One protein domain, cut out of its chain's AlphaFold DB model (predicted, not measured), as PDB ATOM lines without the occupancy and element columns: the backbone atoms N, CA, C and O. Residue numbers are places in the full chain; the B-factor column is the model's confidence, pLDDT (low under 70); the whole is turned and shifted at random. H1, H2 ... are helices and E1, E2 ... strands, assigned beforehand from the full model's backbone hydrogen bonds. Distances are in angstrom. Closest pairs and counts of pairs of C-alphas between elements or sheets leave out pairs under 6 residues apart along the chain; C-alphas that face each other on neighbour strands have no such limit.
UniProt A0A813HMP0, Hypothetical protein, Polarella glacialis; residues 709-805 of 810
ATOM      1  N   PRO A 709      36.969  59.267  -9.209       89.00
ATOM      2  CA  PRO A 709      37.895  58.270  -8.664       89.00
ATOM      3  C   PRO A 709      37.192  57.201  -7.808       89.00
ATOM      4  O   PRO A 709      37.722  56.107  -7.632       89.00
ATOM      5  N   GLU A 710      35.994  57.492  -7.284       84.81
ATOM      6  CA  GLU A 710      35.137  56.497  -6.622       84.81
ATOM      7  C   GLU A 710      34.567  55.487  -7.630       84.81
ATOM      8  O   GLU A 710      34.498  54.299  -7.321       84.81
ATOM      9  N   HIS A 711      34.174  55.947  -8.825       93.25
ATOM     10  CA  HIS A 711      33.710  55.079  -9.905       93.25
ATOM     11  C   HIS A 711      34.830  54.165 -10.381       93.25
ATOM     12  O   HIS A 711      34.654  52.956 -10.329       93.25
ATOM     13  N   LYS A 712      35.981  54.736 -10.763       92.44
ATOM     14  CA  LYS A 712      37.121  53.986 -11.317       92.44
ATOM     15  C   LYS A 712      37.517  52.824 -10.395       92.44
ATOM     16  O   LYS A 712      37.406  51.678 -10.799       92.44
ATOM     17  N   ARG A 713      37.721  53.082  -9.095       86.38
ATOM     18  CA  ARG A 713      38.000  52.031  -8.089       86.38
ATOM     19  C   ARG A 713      36.925  50.939  -7.980       86.38
ATOM     20  O   ARG A 713      37.253  49.778  -7.766       86.38
ATOM     21  N   LYS A 714      35.639  51.301  -8.067       87.31
ATOM     22  CA  LYS A 714      34.522  50.338  -7.998       87.31
ATOM     23  C   LYS A 714      34.357  49.543  -9.288       87.31
ATOM     24  O   LYS A 714      33.922  48.397  -9.233       87.31
ATOM     25  N   LEU A 715      34.676  50.161 -10.420       91.50
ATOM     26  CA  LEU A 715      34.687  49.536 -11.730       91.50
ATOM     27  C   LEU A 715      35.855  48.552 -11.848       91.50
ATOM     28  O   LEU A 715      35.626  47.411 -12.230       91.50
ATOM     29  N   ASP A 716      37.061  48.953 -11.441       87.12
ATOM     30  CA  ASP A 716      38.250  48.096 -11.421       87.12
ATOM     31  C   ASP A 716      37.977  46.822 -10.604       87.12
ATOM     32  O   ASP A 716      38.064  45.722 -11.144       87.12
ATOM     33  N   TYR A 717      37.500  46.965  -9.359       83.62
ATOM     34  CA  TYR A 717      37.111  45.831  -8.505       83.62
ATOM     35  C   TYR A 717      36.031  44.936  -9.140       83.62
ATOM     36  O   TYR A 717      36.081  43.711  -9.030       83.62
ATOM     37  N   PHE A 718      35.040  45.524  -9.815       87.56
ATOM     38  CA  PHE A 718      33.997  44.761 -10.502       87.56
ATOM     39  C   PHE A 718      34.569  43.939 -11.660       87.56
ATOM     40  O   PHE A 718      34.314  42.741 -11.737       87.56
ATOM     41  N   LEU A 719      35.380  44.556 -12.524       88.62
ATOM     42  CA  LEU A 719      36.016  43.892 -13.664       88.62
ATOM     43  C   LEU A 719      37.037  42.832 -13.224       88.62
ATOM     44  O   LEU A 719      37.168  41.801 -13.876       88.62
ATOM     45  N   GLU A 720      37.734  43.055 -12.112       84.12
ATOM     46  CA  GLU A 720      38.596  42.063 -11.465       84.12
ATOM     47  C   GLU A 720      37.769  40.878 -10.937       84.12
ATOM     48  O   GLU A 720      38.110  39.726 -11.191       84.12
ATOM     49  N   THR A 721      36.614  41.143 -10.317       81.44
ATOM     50  CA  THR A 721      35.681  40.105  -9.838       81.44
ATOM     51  C   THR A 721      35.090  39.259 -10.977       81.44
ATOM     52  O   THR A 721      34.800  38.081 -10.772       81.44
ATOM     53  N   LEU A 722      34.937  39.825 -12.183       83.88
ATOM     54  CA  LEU A 722      34.564  39.068 -13.388       83.88
ATOM     55  C   LEU A 722      35.691  38.150 -13.885       83.88
ATOM     56  O   LEU A 722      35.413  37.089 -14.436       83.88
ATOM     57  N   LYS A 723      36.954  38.555 -13.701       83.06
ATOM     58  CA  LYS A 723      38.145  37.800 -14.129       83.06
ATOM     59  C   LYS A 723      38.600  36.759 -13.109       83.06
ATOM     60  O   LYS A 723      39.228  35.778 -13.491       83.06
ATOM     61  N   SER A 724      38.325  36.967 -11.820       74.06
ATOM     62  CA  SER A 724      38.774  36.079 -10.748       74.06
ATOM     63  C   SER A 724      38.023  34.743 -10.793       74.06
ATOM     64  O   SER A 724      36.914  34.621 -10.261       74.06
ATOM     65  N   VAL A 725      38.634  33.733 -11.414       67.06
ATOM     66  CA  VAL A 725      38.095  32.371 -11.476       67.06
ATOM     67  C   VAL A 725      38.200  31.711 -10.098       67.06
ATOM     68  O   VAL A 725      39.280  31.337  -9.654       67.06
ATOM     69  N   GLY A 726      37.062  31.576  -9.418       66.12
ATOM     70  CA  GLY A 726      36.815  30.541  -8.404       66.12
ATOM     71  C   GLY A 726      37.600  30.567  -7.084       66.12
ATOM     72  O   GLY A 726      37.256  29.778  -6.208       66.12
ATOM     73  N   SER A 727      38.603  31.433  -6.881       82.88
ATOM     74  CA  SER A 727      39.440  31.367  -5.672       82.88
ATOM     75  C   SER A 727      38.616  31.519  -4.383       82.88
ATOM     76  O   SER A 727      37.983  32.553  -4.124       82.88
ATOM     77  N   THR A 728      38.607  30.450  -3.575       88.94
ATOM     78  CA  THR A 728      37.913  30.415  -2.284       88.94
ATOM     79  C   THR A 728      38.622  31.386  -1.339       88.94
ATOM     80  O   THR A 728      39.812  31.218  -1.086       88.94
ATOM     81  N   PRO A 729      37.938  32.410  -0.798       90.88
ATOM     82  CA  PRO A 729      38.595  33.386   0.061       90.88
ATOM     83  C   PRO A 729      38.987  32.731   1.388       90.88
ATOM     84  O   PRO A 729      38.142  32.083   1.998       90.88
ATOM     85  N   SER A 730      40.215  32.887   1.878       91.38
ATOM     86  CA  SER A 730      40.695  32.169   3.076       91.38
ATOM     87  C   SER A 730      39.890  32.451   4.352       91.38
ATOM     88  O   SER A 730      39.658  31.540   5.152       91.38
ATOM     89  N   GLN A 731      39.361  33.667   4.547       92.00
ATOM     90  CA  GLN A 731      38.563  33.967   5.739       92.00
ATOM     91  C   GLN A 731      37.288  33.093   5.807       92.00
ATOM     92  O   GLN A 731      36.546  32.970   4.830       92.00
ATOM     93  N   PRO A 732      36.950  32.520   6.977       93.38
ATOM     94  CA  PRO A 732      35.802  31.615   7.123       93.38
ATOM     95  C   PRO A 732      34.442  32.329   7.057       93.38
ATOM     96  O   PRO A 732      33.412  31.682   6.890       93.38
ATOM     97  N   PHE A 733      34.430  33.657   7.197       94.50
ATOM     98  CA  PHE A 733      33.237  34.505   7.128       94.50
ATOM     99  C   PHE A 733      33.090  35.256   5.795       94.50
ATOM    100  O   PHE A 733      32.146  36.035   5.652       94.50
ATOM    101  N   LEU A 734      34.000  35.055   4.838       94.81
ATOM    102  CA  LEU A 734      33.881  35.575   3.477       94.81
ATOM    103  C   LEU A 734      33.522  34.435   2.525       94.81
ATOM    104  O   LEU A 734      33.918  33.285   2.713       94.81
ATOM    105  N   VAL A 735      32.730  34.762   1.514       94.00
ATOM    106  CA  VAL A 735      32.247  33.817   0.511       94.00
ATOM    107  C   VAL A 735      32.070  34.561  -0.807       94.00
ATOM    108  O   VAL A 735      31.593  35.695  -0.804       94.00
ATOM    109  N   ARG A 736      32.444  33.958  -1.936       92.19
ATOM    110  CA  ARG A 736      32.038  34.472  -3.252       92.19
ATOM    111  C   ARG A 736      30.704  33.837  -3.649       92.19
ATOM    112  O   ARG A 736      30.552  32.627  -3.497       92.19
ATOM    113  N   ILE A 737      29.737  34.639  -4.091       92.44
ATOM    114  CA  ILE A 737      28.369  34.214  -4.429       92.44
ATOM    115  C   ILE A 737      27.963  34.841  -5.763       92.44
ATOM    116  O   ILE A 737      28.160  36.040  -5.966       92.44
ATOM    117  N   ALA A 738      27.351  34.045  -6.642       90.38
ATOM    118  CA  ALA A 738      26.642  34.561  -7.807       90.38
ATOM    119  C   ALA A 738      25.283  35.128  -7.376       90.38
ATOM    120  O   ALA A 738      24.477  34.425  -6.767       90.38
ATOM    121  N   ASP A 739      25.026  36.395  -7.689       87.44
ATOM    122  CA  ASP A 739      23.744  37.055  -7.440       87.44
ATOM    123  C   ASP A 739      23.321  37.794  -8.712       87.44
ATOM    124  O   ASP A 739      24.039  38.665  -9.207       87.44
ATOM    125  N   ALA A 740      22.141  37.449  -9.235       84.38
ATOM    126  CA  ALA A 740      21.610  38.006 -10.477       84.38
ATOM    127  C   ALA A 740      21.510  39.545 -10.459       84.38
ATOM    128  O   ALA A 740      21.573  40.168 -11.516       84.38
ATOM    129  N   SER A 741      21.406  40.167  -9.277       78.38
ATOM    130  CA  SER A 741      21.357  41.628  -9.121       78.38
ATOM    131  C   SER A 741      22.692  42.350  -9.354       78.38
ATOM    132  O   SER A 741      22.692  43.573  -9.483       78.38
ATOM    133  N   PHE A 742      23.811  41.624  -9.443       77.44
ATOM    134  CA  PHE A 742      25.129  42.170  -9.796       77.44
ATOM    135  C   PHE A 742      25.623  41.702 -11.180       77.44
ATOM    136  O   PHE A 742      26.686  42.125 -11.634       77.44
ATOM    137  N   GLY A 743      24.830  40.889 -11.887       81.12
ATOM    138  CA  GLY A 743      25.162  40.325 -13.195       81.12
ATOM    139  C   GLY A 743      25.876  38.969 -13.119       81.12
ATOM    140  O   GLY A 743      25.922  38.321 -12.076       81.12
ATOM    141  N   LYS A 744      26.424  38.518 -14.254       81.25
ATOM    142  CA  LYS A 744      27.239  37.295 -14.330       81.25
ATOM    143  C   LYS A 744      28.547  37.536 -13.565       81.25
ATOM    144  O   LYS A 744      29.277  38.436 -13.951       81.25
ATOM    145  N   GLY A 745      28.841  36.781 -12.505       84.75
ATOM    146  CA  GLY A 745      30.073  36.939 -11.712       84.75
ATOM    147  C   GLY A 745      29.960  36.385 -10.287       84.75
ATOM    148  O   GLY A 745      28.863  36.077  -9.824       84.75
ATOM    149  N   LEU A 746      31.093  36.253  -9.587       88.62
ATOM    150  CA  LEU A 746      31.187  35.689  -8.230       88.62
ATOM    151  C   LEU A 746      31.615  36.754  -7.203       88.62
ATOM    152  O   LEU A 746      32.799  36.924  -6.898       88.62
ATOM    153  N   PHE A 747      30.635  37.457  -6.635       89.75
ATOM    154  CA  PHE A 747      30.849  38.641  -5.798       89.75
ATOM    155  C   PHE A 747      31.115  38.298  -4.332       89.75
ATOM    156  O   PHE A 747      30.495  37.400  -3.758       89.75
ATOM    157  N   LEU A 748      32.030  39.034  -3.693       92.19
ATOM    158  CA  LEU A 748      32.432  38.769  -2.313       92.19
ATOM    159  C   LEU A 748      31.376  39.271  -1.312       92.19
ATOM    160  O   LEU A 748      31.055  40.461  -1.242       92.19
ATOM    161  N   LYS A 749      30.859  38.360  -0.488       93.62
ATOM    162  CA  LYS A 749      29.887  38.618   0.575       93.62
ATOM    163  C   LYS A 749      30.474  38.234   1.927       93.62
ATOM    164  O   LYS A 749      31.066  37.171   2.092       93.62
ATOM    165  N   CYS A 750      30.267  39.083   2.923       95.81
ATOM    166  CA  CYS A 750      30.566  38.768   4.311       95.81
ATOM    167  C   CYS A 750      29.358  38.071   4.949       95.81
ATOM    168  O   CYS A 750      28.330  38.713   5.178       95.81
ATOM    169  N   LEU A 751      29.488  36.776   5.260       96.12
ATOM    170  CA  LEU A 751      28.483  35.958   5.953       96.12
ATOM    171  C   LEU A 751      28.166  36.519   7.345       96.12
ATOM    172  O   LEU A 751      27.002  36.629   7.728       96.12
ATOM    173  N   LEU A 752      29.193  36.968   8.070       95.62
ATOM    174  CA  LEU A 752      29.065  37.511   9.424       95.62
ATOM    175  C   LEU A 752      28.169  38.764   9.465       95.62
ATOM    176  O   LEU A 752      27.322  38.926  10.350       95.62
ATOM    177  N   CYS A 753      28.321  39.652   8.480       94.62
ATOM    178  CA  CYS A 753      27.520  40.867   8.351       94.62
ATOM    179  C   CYS A 753      26.281  40.728   7.455       94.62
ATOM    180  O   CYS A 753      25.437  41.622   7.497       94.62
ATOM    181  N   ASN A 754      26.177  39.650   6.672       94.25
ATOM    182  CA  ASN A 754      25.270  39.486   5.531       94.25
ATOM    183  C   ASN A 754      25.294  40.697   4.568       94.25
ATOM    184  O   ASN A 754      24.255  41.219   4.166       94.25
ATOM    185  N   LYS A 755      26.500  41.187   4.244       93.81
ATOM    186  CA  LYS A 755      26.727  42.386   3.413       93.81
ATOM    187  C   LYS A 755      27.721  42.106   2.296       93.81
ATOM    188  O   LYS A 755      28.682  41.369   2.498       93.81
ATOM    189  N   TRP A 756      27.491  42.725   1.144       91.12
ATOM    190  CA  TRP A 756      28.425  42.731   0.021       91.12
ATOM    191  C   TRP A 756      29.670  43.545   0.363       91.12
ATOM    192  O   TRP A 756      29.569  44.623   0.952       91.12
ATOM    193  N   VAL A 757      30.838  43.017   0.009       91.12
ATOM    194  CA  VAL A 757      32.130  43.663   0.228       91.12
ATOM    195  C   VAL A 757      32.480  44.458  -1.026       91.12
ATOM    196  O   VAL A 757      32.663  43.886  -2.095       91.12
ATOM    197  N   SER A 758      32.559  45.783  -0.895       84.75
ATOM    198  CA  SER A 758      32.837  46.720  -1.998       84.75
ATOM    199  C   SER A 758      34.221  47.376  -1.916       84.75
ATOM    200  O   SER A 758      34.448  48.397  -2.558       84.75
ATOM    201  N   GLU A 759      35.099  46.867  -1.049       79.88
ATOM    202  CA  GLU A 759      36.401  47.468  -0.715       79.88
ATOM    203  C   GLU A 759      37.565  46.468  -0.805       79.88
ATOM    204  O   GLU A 759      38.590  46.655  -0.154       79.88
ATOM    205  N   SER A 760      37.397  45.363  -1.533       66.25
ATOM    206  CA  SER A 760      38.512  44.460  -1.825       66.25
ATOM    207  C   SER A 760      39.384  45.107  -2.903       66.25
ATOM    208  O   SER A 760      38.857  45.585  -3.903       66.25
ATOM    209  N   VAL A 761      40.692  45.185  -2.656       58.25
ATOM    210  CA  VAL A 761      41.687  45.849  -3.529       58.25
ATOM    211  C   VAL A 761      42.905  44.935  -3.735       58.25
ATOM    212  O   VAL A 761      44.028  45.410  -3.868       58.25
ATOM    213  N   ALA A 762      42.696  43.624  -3.615       59.44
ATOM    214  CA  ALA A 762      43.744  42.621  -3.682       59.44
ATOM    215  C   ALA A 762      43.191  41.323  -4.280       59.44
ATOM    216  O   ALA A 762      42.184  40.791  -3.804       59.44
ATOM    217  N   ASP A 763      43.919  40.818  -5.271       64.19
ATOM    218  CA  ASP A 763      43.675  39.583  -6.013       64.19
ATOM    219  C   ASP A 763      43.610  38.354  -5.075       64.19
ATOM    220  O   ASP A 763      42.904  37.379  -5.348       64.19
ATOM    221  N   CYS A 764      44.309  38.416  -3.930       70.31
ATOM    222  CA  CYS A 764      44.204  37.466  -2.825       70.31
ATOM    223  C   CYS A 764      43.454  38.075  -1.627       70.31
ATOM    224  O   CYS A 764      43.668  39.223  -1.228       70.31
ATOM    225  N   THR A 765      42.591  37.285  -0.983       76.25
ATOM    226  CA  THR A 765      41.907  37.739   0.238       76.25
ATOM    227  C   THR A 765      42.745  37.566   1.498       76.25
ATOM    228  O   THR A 765      42.332  38.050   2.545       76.25
ATOM    229  N   ASP A 766      43.893  36.894   1.444       79.00
ATOM    230  CA  ASP A 766      44.637  36.442   2.631       79.00
ATOM    231  C   ASP A 766      45.055  37.591   3.558       79.00
ATOM    232  O   ASP A 766      44.960  37.475   4.781       79.00
ATOM    233  N   GLU A 767      45.368  38.753   2.984       77.44
ATOM    234  CA  GLU A 767      45.689  39.979   3.724       77.44
ATOM    235  C   GLU A 767      44.518  40.978   3.823       77.44
ATOM    236  O   GLU A 767      44.703  42.135   4.223       77.44
ATOM    237  N   TYR A 768      43.289  40.569   3.473       83.62
ATOM    238  CA  TYR A 768      42.143  41.475   3.401       83.62
ATOM    239  C   TYR A 768      41.818  42.107   4.766       83.62
ATOM    240  O   TYR A 768      41.222  41.504   5.664       83.62
ATOM    241  N   ASN A 769      42.194  43.382   4.886       84.88
ATOM    242  CA  ASN A 769      42.048  44.215   6.079       84.88
ATOM    243  C   ASN A 769      41.081  45.400   5.889       84.88
ATOM    244  O   ASN A 769      41.127  46.345   6.673       84.88
ATOM    245  N   GLY A 770      40.230  45.382   4.851       86.25
ATOM    246  CA  GLY A 770      39.222  46.423   4.586       86.25
ATOM    247  C   GLY A 770      38.022  46.385   5.548       86.25
ATOM    248  O   GLY A 770      38.069  45.717   6.576       86.25
ATOM    249  N   MET A 771      36.913  47.066   5.222       91.56
ATOM    250  CA  MET A 771      35.727  47.176   6.100       91.56
ATOM    251  C   MET A 771      35.128  45.865   6.644       91.56
ATOM    252  O   MET A 771      34.401  45.898   7.648       91.56
ATOM    253  N   HIS A 772      35.390  44.743   5.973       92.38
ATOM    254  CA  HIS A 772      34.912  43.405   6.322       92.38
ATOM    255  C   HIS A 772      36.054  42.386   6.471       92.38
ATOM    256  O   HIS A 772      35.838  41.194   6.266       92.38
ATOM    257  N   GLY A 773      37.266  42.849   6.784       91.06
ATOM    258  CA  GLY A 773      38.468  42.024   6.856       91.06
ATOM    259  C   GLY A 773      38.652  41.259   8.165       91.06
ATOM    260  O   GLY A 773      37.742  41.142   8.993       91.06
ATOM    261  N   SER A 774      39.870  40.754   8.365       90.19
ATOM    262  CA  SER A 774      40.361  40.280   9.670       90.19
ATOM    263  C   SER A 774      40.336  41.404  10.721       90.19
ATOM    264  O   SER A 774      40.137  42.571  10.389       90.19
ATOM    265  N   SER A 775      40.501  41.086  12.012       90.00
ATOM    266  CA  SER A 775      40.415  42.086  13.094       90.00
ATOM    267  C   SER A 775      41.418  43.237  12.900       90.00
ATOM    268  O   SER A 775      42.620  43.053  13.070       90.00
ATOM    269  N   GLY A 776      40.929  44.426  12.536       88.81
ATOM    270  CA  GLY A 776      41.765  45.584  12.224       88.81
ATOM    271  C   GLY A 776      41.002  46.915  12.266       88.81
ATOM    272  O   GLY A 776      39.767  46.927  12.269       88.81
ATOM    273  N   PRO A 777      41.715  48.058  12.289       90.00
ATOM    274  CA  PRO A 777      41.134  49.380  12.552       90.00
ATOM    275  C   PRO A 777      40.227  49.914  11.433       90.00
ATOM    276  O   PRO A 777      39.459  50.844  11.670       90.00
ATOM    277  N   LYS A 778      40.298  49.342  10.224       91.75
ATOM    278  CA  LYS A 778      39.439  49.708   9.084       91.75
ATOM    279  C   LYS A 778      38.075  49.004   9.102       91.75
ATOM    280  O   LYS A 778      37.182  49.417   8.365       91.75
ATOM    281  N   ASN A 779      37.894  47.965   9.923       93.75
ATOM    282  CA  ASN A 779      36.636  47.223   9.986       93.75
ATOM    283  C   ASN A 779      35.464  48.140  10.348       93.75
ATOM    284  O   ASN A 779      35.558  48.979  11.248       93.75
ATOM    285  N   THR A 780      34.304  47.919   9.724       94.19
ATOM    286  CA  THR A 780      33.074  48.551  10.215       94.19
ATOM    287  C   THR A 780      32.845  48.147  11.669       94.19
ATOM    288  O   THR A 780      33.012  46.982  12.024       94.19
ATOM    289  N   LYS A 781      32.397  49.085  12.515       94.06
ATOM    290  CA  LYS A 781      32.076  48.813  13.932       94.06
ATOM    291  C   LYS A 781      31.212  47.559  14.123       94.06
ATOM    292  O   LYS A 781      31.413  46.805  15.064       94.06
ATOM    293  N   GLU A 782      30.259  47.338  13.219       94.06
ATOM    294  CA  GLU A 782      29.375  46.171  13.243       94.06
ATOM    295  C   GLU A 782      30.122  44.865  12.932       94.06
ATOM    296  O   GLU A 782      29.910  43.873  13.624       94.06
ATOM    297  N   HIS A 783      31.010  44.862  11.932       95.62
ATOM    298  CA  HIS A 783      31.855  43.711  11.601       95.62
ATOM    299  C   HIS A 783      32.856  43.420  12.720       95.62
ATOM    300  O   HIS A 783      32.921  42.293  13.196       95.62
ATOM    301  N   ALA A 784      33.543  44.446  13.231       95.38
ATOM    302  CA  ALA A 784      34.452  44.328  14.371       95.38
ATOM    303  C   ALA A 784      33.746  43.797  15.633       95.38
ATOM    304  O   ALA A 784      34.275  42.923  16.316       95.38
ATOM    305  N   GLN A 785      32.529  44.267  15.934       95.56
ATOM    306  CA  GLN A 785      31.760  43.756  17.070       95.56
ATOM    307  C   GLN A 785      31.323  42.304  16.866       95.56
ATOM    308  O   GLN A 785      31.391  41.508  17.799       95.56
ATOM    309  N   LYS A 786      30.885  41.942  15.656       95.56
ATOM    310  CA  LYS A 786      30.501  40.564  15.338       95.56
ATOM    311  C   LYS A 786      31.704  39.614  15.311       95.56
ATOM    312  O   LYS A 786      31.517  38.459  15.658       95.56
ATOM    313  N   LEU A 787      32.903  40.095  14.965       95.44
ATOM    314  CA  LEU A 787      34.168  39.355  15.079       95.44
ATOM    315  C   LEU A 787      34.566  39.127  16.540       95.44
ATOM    316  O   LEU A 787      34.963  38.025  16.890       95.44
ATOM    317  N   ARG A 788      34.429  40.137  17.411       95.25
ATOM    318  CA  ARG A 788      34.668  39.970  18.859       95.25
ATOM    319  C   ARG A 788      33.677  39.001  19.507       95.25
ATOM    320  O   ARG A 788      34.049  38.264  20.409       95.25
ATOM    321  N   ASN A 789      32.438  38.985  19.021       94.25
ATOM    322  CA  ASN A 789      31.379  38.077  19.466       94.25
ATOM    323  C   ASN A 789      31.302  36.795  18.604       94.25
ATOM    324  O   ASN A 789      30.225  36.202  18.487       94.25
ATOM    325  N   LEU A 790      32.393  36.405  17.937       94.25
ATOM    326  CA  LEU A 790      32.441  35.207  17.104       94.25
ATOM    327  C   LEU A 790      32.921  34.013  17.932       94.25
ATOM    328  O   LEU A 790      34.120  33.792  18.084       94.25
ATOM    329  N   ASP A 791      31.971  33.250  18.465       94.31
ATOM    330  CA  ASP A 791      32.253  31.969  19.112       94.31
ATOM    331  C   ASP A 791      32.552  30.848  18.094       94.31
ATOM    332  O   ASP A 791      32.337  30.977  16.881       94.31
ATOM    333  N   SER A 792      33.066  29.723  18.597       91.56
ATOM    334  CA  SER A 792      33.415  28.543  17.797       91.56
ATOM    335  C   SER A 792      32.206  27.904  17.101       91.56
ATOM    336  O   SER A 792      32.336  27.411  15.981       91.56
ATOM    337  N   SER A 793      31.022  27.957  17.718       93.25
ATOM    338  CA  SER A 793      29.775  27.408  17.165       93.25
ATOM    339  C   SER A 793      29.337  28.172  15.912       93.25
ATOM    340  O   SER A 793      29.122  27.598  14.842       93.25
ATOM    341  N   ARG A 794      29.291  29.503  16.003       93.38
ATOM    342  CA  ARG A 794      28.955  30.411  14.905       93.38
ATOM    343  C   ARG A 794      30.020  30.414  13.811       93.38
ATOM    344  O   ARG A 794      29.682  30.578  12.636       93.38
ATOM    345  N   LEU A 795      31.288  30.214  14.168       94.44
ATOM    346  CA  LEU A 795      32.367  30.009  13.203       94.44
ATOM    347  C   LEU A 795      32.124  28.749  12.356       94.44
ATOM    348  O   LEU A 795      32.232  28.812  11.131       94.44
ATOM    349  N   GLU A 796      31.728  27.635  12.978       94.19
ATOM    350  CA  GLU A 796      31.436  26.392  12.257       94.19
ATOM    351  C   GLU A 796      30.148  26.486  11.422       94.19
ATOM    352  O   GLU A 796      30.112  26.001  10.291       94.19
ATOM    353  N   GLN A 797      29.130  27.218  11.889       94.44
ATOM    354  CA  GLN A 797      27.960  27.557  11.064       94.44
ATOM    355  C   GLN A 797      28.343  28.354   9.806       94.44
ATOM    356  O   GLN A 797      27.801  28.094   8.731       94.44
ATOM    357  N   MET A 798      29.284  29.302   9.901       95.19
ATOM    358  CA  MET A 798      29.761  30.041   8.726       95.19
ATOM    359  C   MET A 798      30.607  29.174   7.794       95.19
ATOM    360  O   MET A 798      30.411  29.260   6.586       95.19
ATOM    361  N   ARG A 799      31.452  28.271   8.312       93.88
ATOM    362  CA  ARG A 799      32.128  27.249   7.487       93.88
ATOM    363  C   ARG A 799      31.117  26.366   6.754       93.88
ATOM    364  O   ARG A 799      31.251  26.158   5.552       93.88
ATOM    365  N   ALA A 800      30.062  25.914   7.432       93.12
ATOM    366  CA  ALA A 800      28.985  25.141   6.816       93.12
ATOM    367  C   ALA A 800      28.212  25.938   5.749       93.12
ATOM    368  O   ALA A 800      27.862  25.379   4.714       93.12
ATOM    369  N   GLN A 801      27.974  27.240   5.952       94.38
ATOM    370  CA  GLN A 801      27.395  28.110   4.921       94.38
ATOM    371  C   GLN A 801      28.353  28.345   3.747       94.38
ATOM    372  O   GLN A 801      27.906  28.331   2.605       94.38
ATOM    373  N   LYS A 802      29.653  28.523   4.001       94.31
ATOM    374  CA  LYS A 802      30.693  28.703   2.979       94.31
ATOM    375  C   LYS A 802      30.821  27.460   2.088       94.31
ATOM    376  O   LYS A 802      30.796  27.608   0.870       94.31
ATOM    377  N   ARG A 803      30.801  26.255   2.679       93.38
ATOM    378  CA  ARG A 803      30.767  24.956   1.967       93.38
ATOM    379  C   ARG A 803      29.593  24.811   0.982       93.38
ATOM    380  O   ARG A 803      29.715  24.067   0.023       93.38
ATOM    381  N   LYS A 804      28.475  25.535   1.160       93.88
ATOM    382  CA  LYS A 804      27.356  25.530   0.187       93.88
ATOM    383  C   LYS A 804      27.672  26.243  -1.130       93.88
ATOM    384  O   LYS A 804      26.974  26.017  -2.110       93.88
ATOM    385  N   TRP A 805      28.657  27.138  -1.125       91.62
ATOM    386  CA  TRP A 805      29.044  27.957  -2.279       91.62
ATOM    387  C   TRP A 805      30.437  27.600  -2.811       91.62
ATOM    388  O   TRP A 805      30.743  27.928  -3.950       91.62
TER     389      TRP A 805
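Overview. This is residues 709 to 805 of the 810 residues of the protein "Hypothetical protein" of Polarella glacialis (UniProt A0A813HMP0). A small antiparallel hairpin of strands, E1 and E2, forms the middle, with three helices spread around it. A long loop, residues 751 to 780, lies between H1 and H2, and its residues 755 to 756 pair with E2. The 97 printed residues run H1, E1, E2, H2, H3, mostly helix, with under half in named elements. The whole is compact, with a radius of gyration of the C-alphas of 13.2 A and spans of 37 by 30 by 23 A.

Arrangement. E1, residues 734 to 737, and E2, residues 747 to 750, are an antiparallel hairpin; N 735 and O 749 are 3.0 A apart, N 747 and O 737 2.9 A. The closest C-alphas of E1 and H3, residues 792 to 803, are Val 735 and Lys 802, 5.9 A; those of E2 and H1, residues 709 to 723, are Thr 721 and Phe 747, 6.5 A. H2, residues 781 to 788, is apart from H1, H3 and E1. In H1, H2 and H3 every O i to N i+4 pair is within hydrogen-bond range.

Along the chain. H1 begins at C-alpha 709 (37.895, 58.270, -8.664) and measures 21.2 A. H3, 16.4 A, ends at C-alpha 803 (30.767, 24.956, 1.967).

Size, cuts and confidence. The C-alphas farthest apart, Pro 709 and Ser 793, are 41.1 A apart. The printed part has no cut. The link E2 to H2 is long. Residues 725 to 726 and 760 to 763 have pLDDT under 70.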